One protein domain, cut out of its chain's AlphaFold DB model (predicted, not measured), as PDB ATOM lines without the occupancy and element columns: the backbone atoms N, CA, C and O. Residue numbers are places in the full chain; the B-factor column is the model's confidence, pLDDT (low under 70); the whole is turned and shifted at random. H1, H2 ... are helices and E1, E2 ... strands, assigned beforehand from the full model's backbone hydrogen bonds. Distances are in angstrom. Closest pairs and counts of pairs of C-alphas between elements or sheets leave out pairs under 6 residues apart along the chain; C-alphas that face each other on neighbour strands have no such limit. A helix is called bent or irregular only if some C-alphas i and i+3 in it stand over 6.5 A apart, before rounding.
ATOM      1  N   ASP A  41     -11.860  50.337 -46.953       88.12
ATOM      2  CA  ASP A  41     -11.479  49.430 -48.044       88.12
ATOM      3  C   ASP A  41     -10.524  50.076 -49.059       88.12
ATOM      4  O   ASP A  41      -9.610  49.420 -49.560       88.12
ATOM      5  N   GLY A  42     -10.691  51.376 -49.331       89.56
ATOM      6  CA  GLY A  42      -9.799  52.138 -50.207       89.56
ATOM      7  C   GLY A  42      -8.365  52.212 -49.677       89.56
ATOM      8  O   GLY A  42      -7.430  51.931 -50.421       89.56
ATOM      9  N   GLN A  43      -8.197  52.490 -48.380       89.19
ATOM     10  CA  GLN A  43      -6.884  52.552 -47.723       89.19
ATOM     11  C   GLN A  43      -6.219  51.174 -47.697       89.19
ATOM     12  O   GLN A  43      -5.030  51.035 -47.979       89.19
ATOM     13  N   ILE A  44      -6.994  50.124 -47.400       89.88
ATOM     14  CA  ILE A  44      -6.501  48.741 -47.421       89.88
ATOM     15  C   ILE A  44      -6.034  48.364 -48.829       89.88
ATOM     16  O   ILE A  44      -4.979  47.742 -48.988       89.88
ATOM     17  N   LYS A  45      -6.811  48.732 -49.852       89.94
ATOM     18  CA  LYS A  45      -6.471  48.476 -51.249       89.94
ATOM     19  C   LYS A  45      -5.182  49.195 -51.644       89.94
ATOM     20  O   LYS A  45      -4.292  48.543 -52.179       89.94
ATOM     21  N   GLU A  46      -5.055  50.477 -51.322       91.88
ATOM     22  CA  GLU A  46      -3.866  51.283 -51.617       91.88
ATOM     23  C   GLU A  46      -2.604  50.710 -50.953       91.88
ATOM     24  O   GLU A  46      -1.598  50.461 -51.619       91.88
ATOM     25  N   LEU A  47      -2.675  50.398 -49.652       91.25
ATOM     26  CA  LEU A  47      -1.578  49.750 -48.927       91.25
ATOM     27  C   LEU A  47      -1.181  48.425 -49.571       91.25
ATOM     28  O   LEU A  47       0.005  48.125 -49.692       91.25
ATOM     29  N   ARG A  48      -2.164  47.621 -49.984       89.62
ATOM     30  CA  ARG A  48      -1.914  46.338 -50.639       89.62
ATOM     31  C   ARG A  48      -1.231  46.528 -51.992       89.62
ATOM     32  O   ARG A  48      -0.260  45.826 -52.261       89.62
ATOM     33  N   GLU A  49      -1.719  47.445 -52.818       92.88
ATOM     34  CA  GLU A  49      -1.154  47.743 -54.139       92.88
ATOM     35  C   GLU A  49       0.294  48.236 -54.033       92.88
ATOM     36  O   GLU A  49       1.145  47.785 -54.796       92.88
ATOM     37  N   ALA A  50       0.605  49.065 -53.033       92.62
ATOM     38  CA  ALA A  50       1.973  49.501 -52.762       92.62
ATOM     39  C   ALA A  50       2.855  48.392 -52.155       92.62
ATOM     40  O   ALA A  50       4.060  48.335 -52.409       92.62
ATOM     41  N   PHE A  51       2.284  47.504 -51.334       91.38
ATOM     42  CA  PHE A  51       3.042  46.484 -50.602       91.38
ATOM     43  C   PHE A  51       3.426  45.277 -51.455       91.38
ATOM     44  O   PHE A  51       4.527  44.749 -51.296       91.38
ATOM     45  N   VAL A  52       2.547  44.831 -52.355       90.88
ATOM     46  CA  VAL A  52       2.768  43.615 -53.157       90.88
ATOM     47  C   VAL A  52       4.094  43.659 -53.937       90.88
ATOM     48  O   VAL A  52       4.890  42.734 -53.759       90.88
ATOM     49  N   PRO A  53       4.426  44.727 -54.691       91.62
ATOM     50  CA  PRO A  53       5.703  44.801 -55.404       91.62
ATOM     51  C   PRO A  53       6.925  44.779 -54.473       91.62
ATOM     52  O   PRO A  53       7.962  44.202 -54.809       91.62
ATOM     53  N   LEU A  54       6.818  45.385 -53.283       91.00
ATOM     54  CA  LEU A  54       7.895  45.382 -52.288       91.00
ATOM     55  C   LEU A  54       8.129  43.982 -51.723       91.00
ATOM     56  O   LEU A  54       9.277  43.561 -51.579       91.00
ATOM     57  N   LEU A  55       7.050  43.253 -51.434       89.31
ATOM     58  CA  LEU A  55       7.113  41.879 -50.957       89.31
ATOM     59  C   LEU A  55       7.716  40.950 -52.015       89.31
ATOM     60  O   LEU A  55       8.579  40.137 -51.688       89.31
ATOM     61  N   GLU A  56       7.304  41.076 -53.276       89.19
ATOM     62  CA  GLU A  56       7.858  40.301 -54.393       89.19
ATOM     63  C   GLU A  56       9.355  40.568 -54.563       89.19
ATOM     64  O   GLU A  56      10.159  39.637 -54.602       89.19
ATOM     65  N   GLN A  57       9.762  41.840 -54.571       89.69
ATOM     66  CA  GLN A  57      11.175  42.196 -54.657       89.69
ATOM     67  C   GLN A  57      11.970  41.674 -53.450       89.69
ATOM     68  O   GLN A  57      13.095  41.189 -53.606       89.69
ATOM     69  N   PHE A  58      11.410  41.780 -52.244       89.19
ATOM     70  CA  PHE A  58      12.053  41.304 -51.025       89.19
ATOM     71  C   PHE A  58      12.234  39.786 -51.052       89.19
ATOM     72  O   PHE A  58      13.350  39.300 -50.869       89.19
ATOM     73  N   THR A  59      11.167  39.041 -51.331       87.06
ATOM     74  CA  THR A  59      11.181  37.572 -51.377       87.06
ATOM     75  C   THR A  59      12.059  37.043 -52.508       87.06
ATOM     76  O   THR A  59      12.796  36.086 -52.284       87.06
ATOM     77  N   ALA A  60      12.104  37.709 -53.666       87.88
ATOM     78  CA  ALA A  60      13.028  37.360 -54.746       87.88
ATOM     79  C   ALA A  60      14.507  37.529 -54.349       87.88
ATOM     80  O   ALA A  60      15.364  36.776 -54.805       87.88
ATOM     81  N   ARG A  61      14.825  38.510 -53.492       87.19
ATOM     82  CA  ARG A  61      16.206  38.799 -53.059       87.19
ATOM     83  C   ARG A  61      16.648  38.023 -51.823       87.19
ATOM     84  O   ARG A  61      17.824  37.690 -51.702       87.19
ATOM     85  N   LYS A  62      15.751  37.842 -50.856       82.56
ATOM     86  CA  LYS A  62      16.065  37.356 -49.501       82.56
ATOM     87  C   LYS A  62      15.417  36.011 -49.178       82.56
ATOM     88  O   LYS A  62      15.817  35.391 -48.198       82.56
ATOM     89  N   GLY A  63      14.446  35.567 -49.976       79.31
ATOM     90  CA  GLY A  63      13.588  34.438 -49.632       79.31
ATOM     91  C   GLY A  63      12.717  34.717 -48.402       79.31
ATOM     92  O   GLY A  63      12.583  35.854 -47.946       79.31
ATOM     93  N   PHE A  64      12.124  33.657 -47.859       78.62
ATOM     94  CA  PHE A  64      11.407  33.701 -46.585       78.62
ATOM     95  C   PHE A  64      12.415  33.599 -45.438       78.62
ATOM     96  O   PHE A  64      13.220  32.672 -45.389       78.62
ATOM     97  N   ASN A  65      12.401  34.585 -44.542       71.56
ATOM     98  CA  ASN A  65      13.462  34.826 -43.561       71.56
ATOM     99  C   ASN A  65      13.044  34.561 -42.108       71.56
ATOM    100  O   ASN A  65      13.876  34.672 -41.208       71.56
ATOM    101  N   SER A  66      11.779  34.219 -41.873       59.81
ATOM    102  CA  SER A  66      11.274  33.779 -40.575       59.81
ATOM    103  C   SER A  66      10.620  32.409 -40.722       59.81
ATOM    104  O   SER A  66      10.088  32.079 -41.788       59.81
ATOM    105  N   GLY A  67      10.719  31.593 -39.665       56.47
ATOM    106  CA  GLY A  67      10.194  30.226 -39.622       56.47
ATOM    107  C   GLY A  67       8.765  30.130 -40.166       56.47
ATOM    108  O   GLY A  67       8.016  31.103 -40.124       56.47
ATOM    109  N   THR A  68       8.427  28.958 -40.716       63.28
ATOM    110  CA  THR A  68       7.137  28.655 -41.374       63.28
ATOM    111  C   THR A  68       6.775  29.561 -42.562       63.28
ATOM    112  O   THR A  68       5.638  30.007 -42.683       63.28
ATOM    113  N   ASN A  69       7.712  29.758 -43.501       74.56
ATOM    114  CA  ASN A  69       7.443  30.394 -44.802       74.56
ATOM    115  C   ASN A  69       6.941  31.842 -44.665       74.56
ATOM    116  O   ASN A  69       5.949  32.209 -45.286       74.56
ATOM    117  N   ARG A  70       7.577  32.662 -43.818       77.31
ATOM    118  CA  ARG A  70       7.176  34.064 -43.603       77.31
ATOM    119  C   ARG A  70       8.251  35.047 -44.052       77.31
ATOM    120  O   ARG A  70       9.448  34.802 -43.903       77.31
ATOM    121  N   ALA A  71       7.801  36.161 -44.616       83.81
ATOM    122  CA  ALA A  71       8.615  37.297 -45.010       83.81
ATOM    123  C   ALA A  71       8.417  38.424 -43.991       83.81
ATOM    124  O   ALA A  71       7.393  39.112 -43.979       83.81
ATOM    125  N   GLN A  72       9.407  38.588 -43.119       86.25
ATOM    126  CA  GLN A  72       9.498  39.675 -42.158       86.25
ATOM    127  C   GLN A  72      10.389  40.775 -42.734       86.25
ATOM    128  O   GLN A  72      11.596  40.585 -42.891       86.25
ATOM    129  N   MET A  73       9.818  41.936 -43.039       87.44
ATOM    130  CA  MET A  73      10.566  43.044 -43.633       87.44
ATOM    131  C   MET A  73      10.169  44.382 -43.026       87.44
ATOM    132  O   MET A  73       8.994  44.623 -42.762       87.44
ATOM    133  N   PHE A  74      11.148  45.263 -42.832       89.25
ATOM    134  CA  PHE A  74      10.866  46.656 -42.506       89.25
ATOM    135  C   PHE A  74      10.122  47.317 -43.661       89.25
ATOM    136  O   PHE A  74      10.448  47.082 -44.829       89.25
ATOM    137  N   LEU A  75       9.124  48.127 -43.323       88.44
ATOM    138  CA  LEU A  75       8.409  48.919 -44.312       88.44
ATOM    139  C   LEU A  75       9.151  50.240 -44.550       88.44
ATOM    140  O   LEU A  75       9.726  50.799 -43.612       88.44
ATOM    141  N   PRO A  76       9.179  50.737 -45.797       90.00
ATOM    142  CA  PRO A  76       9.787  52.023 -46.095       90.00
ATOM    143  C   PRO A  76       8.948  53.167 -45.510       90.00
ATOM    144  O   PRO A  76       7.721  53.108 -45.495       90.00
ATOM    145  N   TYR A  77       9.616  54.235 -45.075       89.62
ATOM    146  CA  TYR A  77       8.971  55.482 -44.645       89.62
ATOM    147  C   TYR A  77       8.593  56.335 -45.866       89.62
ATOM    148  O   TYR A  77       9.160  57.400 -46.093       89.62
ATOM    149  N   ILE A  78       7.687  55.809 -46.691       91.94
ATOM    150  CA  ILE A  78       7.117  56.469 -47.872       91.94
ATOM    151  C   ILE A  78       5.607  56.234 -47.895       91.94
ATOM    152  O   ILE A  78       5.125  55.260 -47.310       91.94
ATOM    153  N   GLU A  79       4.863  57.093 -48.589       92.50
ATOM    154  CA  GLU A  79       3.435  56.870 -48.823       92.50
ATOM    155  C   GLU A  79       3.204  55.547 -49.580       92.50
ATOM    156  O   GLU A  79       4.016  55.191 -50.443       92.50
ATOM    157  N   PRO A  80       2.135  54.789 -49.271       93.12
ATOM    158  CA  PRO A  80       1.098  55.048 -48.257       93.12
ATOM    159  C   PRO A  80       1.456  54.558 -46.835       93.12
ATOM    160  O   PRO A  80       0.657  54.666 -45.907       93.12
ATOM    161  N   PHE A  81       2.637  53.967 -46.626       90.94
ATOM    162  CA  PHE A  81       2.994  53.322 -45.354       90.94
ATOM    163  C   PHE A  81       3.242  54.311 -44.216       90.94
ATOM    164  O   PHE A  81       2.986  53.980 -43.061       90.94
ATOM    165  N   CYS A  82       3.757  55.501 -44.529       90.44
ATOM    166  CA  CYS A  82       4.000  56.542 -43.535       90.44
ATOM    167  C   CYS A  82       2.810  57.477 -43.299       90.44
ATOM    168  O   CYS A  82       2.957  58.418 -42.519       90.44
ATOM    169  N   ALA A  83       1.659  57.226 -43.931       90.56
ATOM    170  CA  ALA A  83       0.472  58.040 -43.737       90.56
ATOM    171  C   ALA A  83       0.107  58.124 -42.245       90.56
ATOM    172  O   ALA A  83       0.220  57.145 -41.498       90.56
ATOM    173  N   GLU A  84      -0.361  59.292 -41.801       88.94
ATOM    174  CA  GLU A  84      -0.644  59.558 -40.383       88.94
ATOM    175  C   GLU A  84      -1.628  58.540 -39.792       88.94
ATOM    176  O   GLU A  84      -1.391  57.981 -38.726       88.94
ATOM    177  N   HIS A  85      -2.675  58.188 -40.538       86.56
ATOM    178  CA  HIS A  85      -3.677  57.204 -40.125       86.56
ATOM    179  C   HIS A  85      -3.139  55.760 -40.003       86.56
ATOM    180  O   HIS A  85      -3.850  54.892 -39.492       86.56
ATOM    181  N   ILE A  86      -1.905  55.497 -40.451       89.50
ATOM    182  CA  ILE A  86      -1.185  54.223 -40.306       89.50
ATOM    183  C   ILE A  86      -0.161  54.301 -39.175       89.50
ATOM    184  O   ILE A  86      -0.157  53.445 -38.289       89.50
ATOM    185  N   MET A  87       0.696  55.323 -39.191       88.62
ATOM    186  CA  MET A  87       1.807  55.458 -38.242       88.62
ATOM    187  C   MET A  87       1.388  56.025 -36.886       88.62
ATOM    188  O   MET A  87       1.949  55.647 -35.859       88.62
ATOM    189  N   ALA A  88       0.408  56.923 -36.888       90.06
ATOM    190  CA  ALA A  88      -0.063  57.689 -35.743       90.06
ATOM    191  C   ALA A  88      -1.598  57.641 -35.658       90.06
ATOM    192  O   ALA A  88      -2.254  58.645 -35.402       90.06
ATOM    193  N   ASN A  89      -2.180  56.458 -35.899       91.75
ATOM    194  CA  ASN A  89      -3.626  56.276 -35.899       91.75
ATOM    195  C   ASN A  89      -4.246  56.773 -34.571       91.75
ATOM    196  O   ASN A  89      -3.941  56.189 -33.524       91.75
ATOM    197  N   PRO A  90      -5.132  57.789 -34.584       92.19
ATOM    198  CA  PRO A  90      -5.655  58.390 -33.356       92.19
ATOM    199  C   PRO A  90      -6.426  57.410 -32.460       92.19
ATOM    200  O   PRO A  90      -6.333  57.476 -31.231       92.19
ATOM    201  N   MET A  91      -7.135  56.441 -33.052       93.06
ATOM    202  CA  MET A  91      -7.812  55.389 -32.289       93.06
ATOM    203  C   MET A  91      -6.810  54.506 -31.547       93.06
ATOM    204  O   MET A  91      -6.995  54.205 -30.373       93.06
ATOM    205  N   ALA A  92      -5.723  54.105 -32.210       92.69
ATOM    206  CA  ALA A  92      -4.691  53.299 -31.569       92.69
ATOM    207  C   ALA A  92      -3.937  54.100 -30.497       92.69
ATOM    208  O   ALA A  92      -3.736  53.594 -29.392       92.69
ATOM    209  N   LEU A  93      -3.553  55.344 -30.802       92.88
ATOM    210  CA  LEU A  93      -2.813  56.208 -29.883       92.88
ATOM    211  C   LEU A  93      -3.608  56.519 -28.617       92.88
ATOM    212  O   LEU A  93      -3.056  56.384 -27.536       92.88
ATOM    213  N   SER A  94      -4.909  56.808 -28.711       94.06
ATOM    214  CA  SER A  94      -5.732  57.049 -27.514       94.06
ATOM    215  C   SER A  94      -5.755  55.856 -26.543       94.06
ATOM    216  O   SER A  94      -5.715  56.040 -25.325       94.06
ATOM    217  N   ILE A  95      -5.744  54.619 -27.056       94.44
ATOM    218  CA  ILE A  95      -5.634  53.409 -26.226       94.44
ATOM    219  C   ILE A  95      -4.213  53.262 -25.666       94.44
ATOM    220  O   ILE A  95      -4.045  52.921 -24.495       94.44
ATOM    221  N   ILE A  96      -3.187  53.492 -26.488       93.19
ATOM    222  CA  ILE A  96      -1.779  53.393 -26.077       93.19
ATOM    223  C   ILE A  96      -1.473  54.408 -24.972       93.19
ATOM    224  O   ILE A  96      -0.915  54.023 -23.944       93.19
ATOM    225  N   ASP A  97      -1.912  55.653 -25.125       93.88
ATOM    226  CA  ASP A  97      -1.765  56.721 -24.138       93.88
ATOM    227  C   ASP A  97      -2.410  56.324 -22.808       93.88
ATOM    228  O   ASP A  97      -1.801  56.468 -21.746       93.88
ATOM    229  N   GLN A  98      -3.601  55.722 -22.858       94.38
ATOM    230  CA  GLN A  98      -4.280  55.206 -21.669       94.38
ATOM    231  C   GLN A  98      -3.528  54.039 -21.002       94.38
ATOM    232  O   GLN A  98      -3.701  53.799 -19.803       94.38
ATOM    233  N   LEU A  99      -2.737  53.270 -21.753       92.50
ATOM    234  CA  LEU A  99      -2.026  52.089 -21.258       92.50
ATOM    235  C   LEU A  99      -0.639  52.408 -20.701       92.50
ATOM    236  O   LEU A  99      -0.288  51.887 -19.643       92.50
ATOM    237  N   ILE A 100       0.149  53.205 -21.422       89.44
ATOM    238  CA  ILE A 100       1.576  53.419 -21.143       89.44
ATOM    239  C   ILE A 100       1.983  54.898 -21.075       89.44
ATOM    240  O   ILE A 100       3.146  55.177 -20.787       89.44
ATOM    241  N   GLY A 101       1.047  55.828 -21.285       90.38
ATOM    242  CA  GLY A 101       1.289  57.272 -21.284       90.38
ATOM    243  C   GLY A 101       1.588  57.851 -22.669       90.38
ATOM    244  O   GLY A 101       1.862  57.121 -23.619       90.38
ATOM    245  N   SER A 102       1.551  59.184 -22.753       86.25
ATOM    246  CA  SER A 102       1.626  59.954 -24.004       86.25
ATOM    247  C   SER A 102       3.017  60.042 -24.639       86.25
ATOM    248  O   SER A 102       3.144  60.449 -25.788       86.25
ATOM    249  N   ASP A 103       4.072  59.659 -23.919       87.38
ATOM    250  CA  ASP A 103       5.448  59.677 -24.429       87.38
ATOM    251  C   ASP A 103       5.851  58.287 -24.947       87.38
ATOM    252  O   ASP A 103       6.756  57.612 -24.445       87.38
ATOM    253  N   CYS A 104       5.093  57.802 -25.929       84.62
ATOM    254  CA  CYS A 104       5.366  56.543 -26.606       84.62
ATOM    255  C   CYS A 104       6.038  56.785 -27.967       84.62
ATOM    256  O   CYS A 104       5.845  57.806 -28.622       84.62
ATOM    257  N   ARG A 105       6.847  55.820 -28.420       84.88
ATOM    258  CA  ARG A 105       7.477  55.862 -29.748       84.88
ATOM    259  C   ARG A 105       7.383  54.521 -30.458       84.88
ATOM    260  O   ARG A 105       7.555  53.467 -29.841       84.88
ATOM    261  N   CYS A 106       7.183  54.562 -31.771       84.88
ATOM    262  CA  CYS A 106       7.308  53.387 -32.626       84.88
ATOM    263  C   CYS A 106       8.796  53.067 -32.837       84.88
ATOM    264  O   CYS A 106       9.525  53.842 -33.449       84.88
ATOM    265  N   VAL A 107       9.257  51.923 -32.325       86.12
ATOM    266  CA  VAL A 107      10.644  51.450 -32.531       86.12
ATOM    267  C   VAL A 107      10.747  50.354 -33.590       86.12
ATOM    268  O   VAL A 107      11.841  49.881 -33.890       86.12
ATOM    269  N   TYR A 108       9.608  49.890 -34.105       85.12
ATOM    270  CA  TYR A 108       9.549  48.763 -35.020       85.12
ATOM    271  C   TYR A 108       8.343  48.889 -35.950       85.12
ATOM    272  O   TYR A 108       7.209  48.669 -35.525       85.12
ATOM    273  N   PHE A 109       8.615  49.221 -37.213       88.94
ATOM    274  CA  PHE A 109       7.618  49.323 -38.272       88.94
ATOM    275  C   PHE A 109       7.936  48.322 -39.382       88.94
ATOM    276  O   PHE A 109       8.881  48.493 -40.157       88.94
ATOM    277  N   ALA A 110       7.191  47.221 -39.412       88.25
ATOM    278  CA  ALA A 110       7.487  46.116 -40.307       88.25
ATOM    279  C   ALA A 110       6.232  45.353 -40.715       88.25
ATOM    280  O   ALA A 110       5.214  45.349 -40.026       88.25
ATOM    281  N   SER A 111       6.350  44.631 -41.816       87.19
ATOM    282  CA  SER A 111       5.406  43.601 -42.213       87.19
ATOM    283  C   SER A 111       5.905  42.227 -41.775       87.19
ATOM    284  O   SER A 111       7.110  41.963 -41.745       87.19
ATOM    285  N   ASP A 112       4.961  41.357 -41.436       84.44
ATOM    286  CA  ASP A 112       5.162  39.935 -41.190       84.44
ATOM    287  C   ASP A 112       4.155  39.153 -42.040       84.44
ATOM    288  O   ASP A 112       3.045  38.834 -41.603       84.44
ATOM    289  N   THR A 113       4.532  38.882 -43.288       83.56
ATOM    290  CA  THR A 113       3.635  38.304 -44.291       83.56
ATOM    291  C   THR A 113       3.887  36.813 -44.456       83.56
ATOM    292  O   THR A 113       5.008  36.392 -44.735       83.56
ATOM    293  N   ALA A 114       2.837  36.006 -44.302       79.25
ATOM    294  CA  ALA A 114       2.905  34.590 -44.644       79.25
ATOM    295  C   ALA A 114       3.057  34.415 -46.163       79.25
ATOM    296  O   ALA A 114       2.406  35.104 -46.948       79.25
ATOM    297  N   GLY A 115       3.932  33.500 -46.564       69.38
ATOM    298  CA  GLY A 115       4.149  33.123 -47.950       69.38
ATOM    299  C   GLY A 115       2.926  32.446 -48.567       69.38
ATOM    300  O   GLY A 115       1.958  32.137 -47.868       69.38
ATOM    301  N   PRO A 116       2.952  32.217 -49.889       66.00
ATOM    302  CA  PRO A 116       1.829  31.630 -50.604       66.00
ATOM    303  C   PRO A 116       1.440  30.275 -49.998       66.00
ATOM    304  O   PRO A 116       2.284  29.410 -49.762       66.00
ATOM    305  N   GLY A 117       0.147  30.124 -49.720       60.03
ATOM    306  CA  GLY A 117      -0.449  28.974 -49.051       60.03
ATOM    307  C   GLY A 117      -1.851  29.312 -48.526       60.03
ATOM    308  O   GLY A 117      -2.231  30.485 -48.513       60.03
ATOM    309  N   PRO A 118      -2.631  28.314 -48.079       48.19
ATOM    310  CA  PRO A 118      -3.996  28.528 -47.583       48.19
ATOM    311  C   PRO A 118      -4.067  29.455 -46.353       48.19
ATOM    312  O   PRO A 118      -5.096  30.074 -46.111       48.19
ATOM    313  N   GLU A 119      -2.957  29.612 -45.625       50.41
ATOM    314  CA  GLU A 119      -2.827  30.439 -44.415       50.41
ATOM    315  C   GLU A 119      -2.264  31.853 -44.681       50.41
ATOM    316  O   GLU A 119      -1.876  32.567 -43.751       50.41
ATOM    317  N   ALA A 120      -2.167  32.272 -45.949       50.91
ATOM    318  CA  ALA A 120      -1.567  33.548 -46.327       50.91
ATOM    319  C   ALA A 120      -2.401  34.743 -45.819       50.91
ATOM    320  O   ALA A 120      -3.389  35.150 -46.430       50.91
ATOM    321  N   ARG A 121      -1.982  35.337 -44.697       53.84
ATOM    322  CA  ARG A 121      -2.489  36.619 -44.188       53.84
ATOM    323  C   ARG A 121      -1.371  37.655 -44.193       53.84
ATOM    324  O   ARG A 121      -0.303  37.428 -43.621       53.84
ATOM    325  N   ILE A 122      -1.634  38.801 -44.818       55.84
ATOM    326  CA  ILE A 122      -0.768  39.980 -44.729       55.84
ATOM    327  C   ILE A 122      -1.020  40.616 -43.362       55.84
ATOM    328  O   ILE A 122      -2.154  40.961 -43.034       55.84
ATOM    329  N   SER A 123       0.029  40.743 -42.552       54.84
ATOM    330  CA  SER A 123      -0.023  41.431 -41.264       54.84
ATOM    331  C   SER A 123       1.042  42.517 -41.243       54.84
ATOM    332  O   SER A 123       2.233  42.229 -41.353       54.84
ATOM    333  N   ILE A 124       0.610  43.766 -41.093       56.72
ATOM    334  CA  ILE A 124       1.493  44.888 -40.777       56.72
ATOM    335  C   ILE A 124       1.550  44.988 -39.251       56.72
ATOM    336  O   ILE A 124       0.512  45.055 -38.591       56.72
ATOM    337  N   ARG A 125       2.757  44.948 -38.679       54.72
ATOM    338  CA  ARG A 125       2.991  45.132 -37.245       54.72
ATOM    339  C   ARG A 125       3.623  46.501 -37.023       54.72
ATOM    340  O   ARG A 125       4.797  46.708 -37.323       54.72
ATOM    341  N   THR A 126       2.840  47.411 -36.453       45.81
ATOM    342  CA  THR A 126       3.247  48.814 -36.283       45.81
ATOM    343  C   THR A 126       3.804  49.128 -34.891       45.81
ATOM    344  O   THR A 126       4.370  50.197 -34.696       45.81
ATOM    345  N   VAL A 127       3.680  48.241 -33.891       42.91
ATOM    346  CA  VAL A 127       3.936  48.658 -32.501       42.91
ATOM    347  C   VAL A 127       4.747  47.647 -31.692       42.91
ATOM    348  O   VAL A 127       4.269  46.586 -31.301       42.91
ATOM    349  N   ARG A 128       5.965  48.061 -31.331       38.34
ATOM    350  CA  ARG A 128       6.535  47.797 -30.005       38.34
ATOM    351  C   ARG A 128       6.710  49.154 -29.327       38.34
ATOM    352  O   ARG A 128       7.706  49.828 -29.553       38.34
ATOM    353  N   ALA A 129       5.719  49.586 -28.560       38.88
ATOM    354  CA  ALA A 129       5.841  50.800 -27.770       38.88
ATOM    355  C   ALA A 129       6.612  50.470 -26.486       38.88
ATOM    356  O   ALA A 129       6.327  49.476 -25.817       38.88
ATOM    357  N   ILE A 130       7.629  51.268 -26.174       40.69
ATOM    358  CA  ILE A 130       8.372  51.194 -24.915       40.69
ATOM    359  C   ILE A 130       8.183  52.559 -24.250       40.69
ATOM    360  O   ILE A 130       8.493  53.553 -24.911       40.69
ATOM    361  N   PRO A 131       7.685  52.637 -23.002       32.88
ATOM    362  CA  PRO A 131       7.600  53.910 -22.296       32.88
ATOM    363  C   PRO A 131       9.004  54.501 -22.107       32.88
ATOM    364  O   PRO A 131       9.954  53.785 -21.778       32.88
ATOM    365  N   THR A 132       9.149  55.809 -22.291       38.62
ATOM    366  CA  THR A 132      10.386  56.600 -22.111       38.62
ATOM    367  C   THR A 132      10.811  56.773 -20.647       38.62
ATOM    368  O   THR A 132      11.501  57.725 -20.294       38.62
TER     369      THR A 132
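What this domain is: This is residues 41 to 132 of the 150 residues of an uncharacterized protein of Paenibacillus darwinianus (UniProt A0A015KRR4). A narrow two-stranded ribbon, E1 and E2, makes the middle, with arm H1b of the bent helix H1 near E1 and helix H3 far off at the other end. The tail, residues 115 to 132, folds back past E2 toward H3. The 92 printed residues include, in order, H1, E1, H2, H3 and E2; the sheet is antiparallel, the class mixed. The whole is only just compact, close to loose: radius of gyration of the C-alphas 14.5 A, spans 40 by 30 by 24 A.

Where its parts are: Find E1 at residues 70 to 74, 13.2 A long, and E2 at 110 to 114, 13.1 A. H1, residues 41 to 62, assigned as one helix by its hydrogen bonds, is bent: C-alphas 50 and 53 are 6.6 A apart. Arm H1a, 41 to 50, starts at (-11.479, 49.430, -48.044); H1b is 53 to 62. H2 is 84 to 87; H3, 90 to 100, 15.0 A, ends at (1.576, 53.419, -21.143).

How they stand to each other: Across antiparallel E1 and E2, N 71 and O 113 are within hydrogen-bond range at 2.8 A. The closest C-alphas of H1b and E1, Thr 59 and Ala 71, are 6.9 A apart. H2 and H3 meet only through their link. Every O i to N i+4 pair is within hydrogen-bond range in H1a and H1b, 6 of 7 in H3; H2 is too short for one.

The domain as a whole: The farthest C-alphas, Ala 60 and Gln 98, are 41.4 A apart. The printed part has no cut and no long link; pLDDT is under 70 at residues 66 to 68 and 115 to 132.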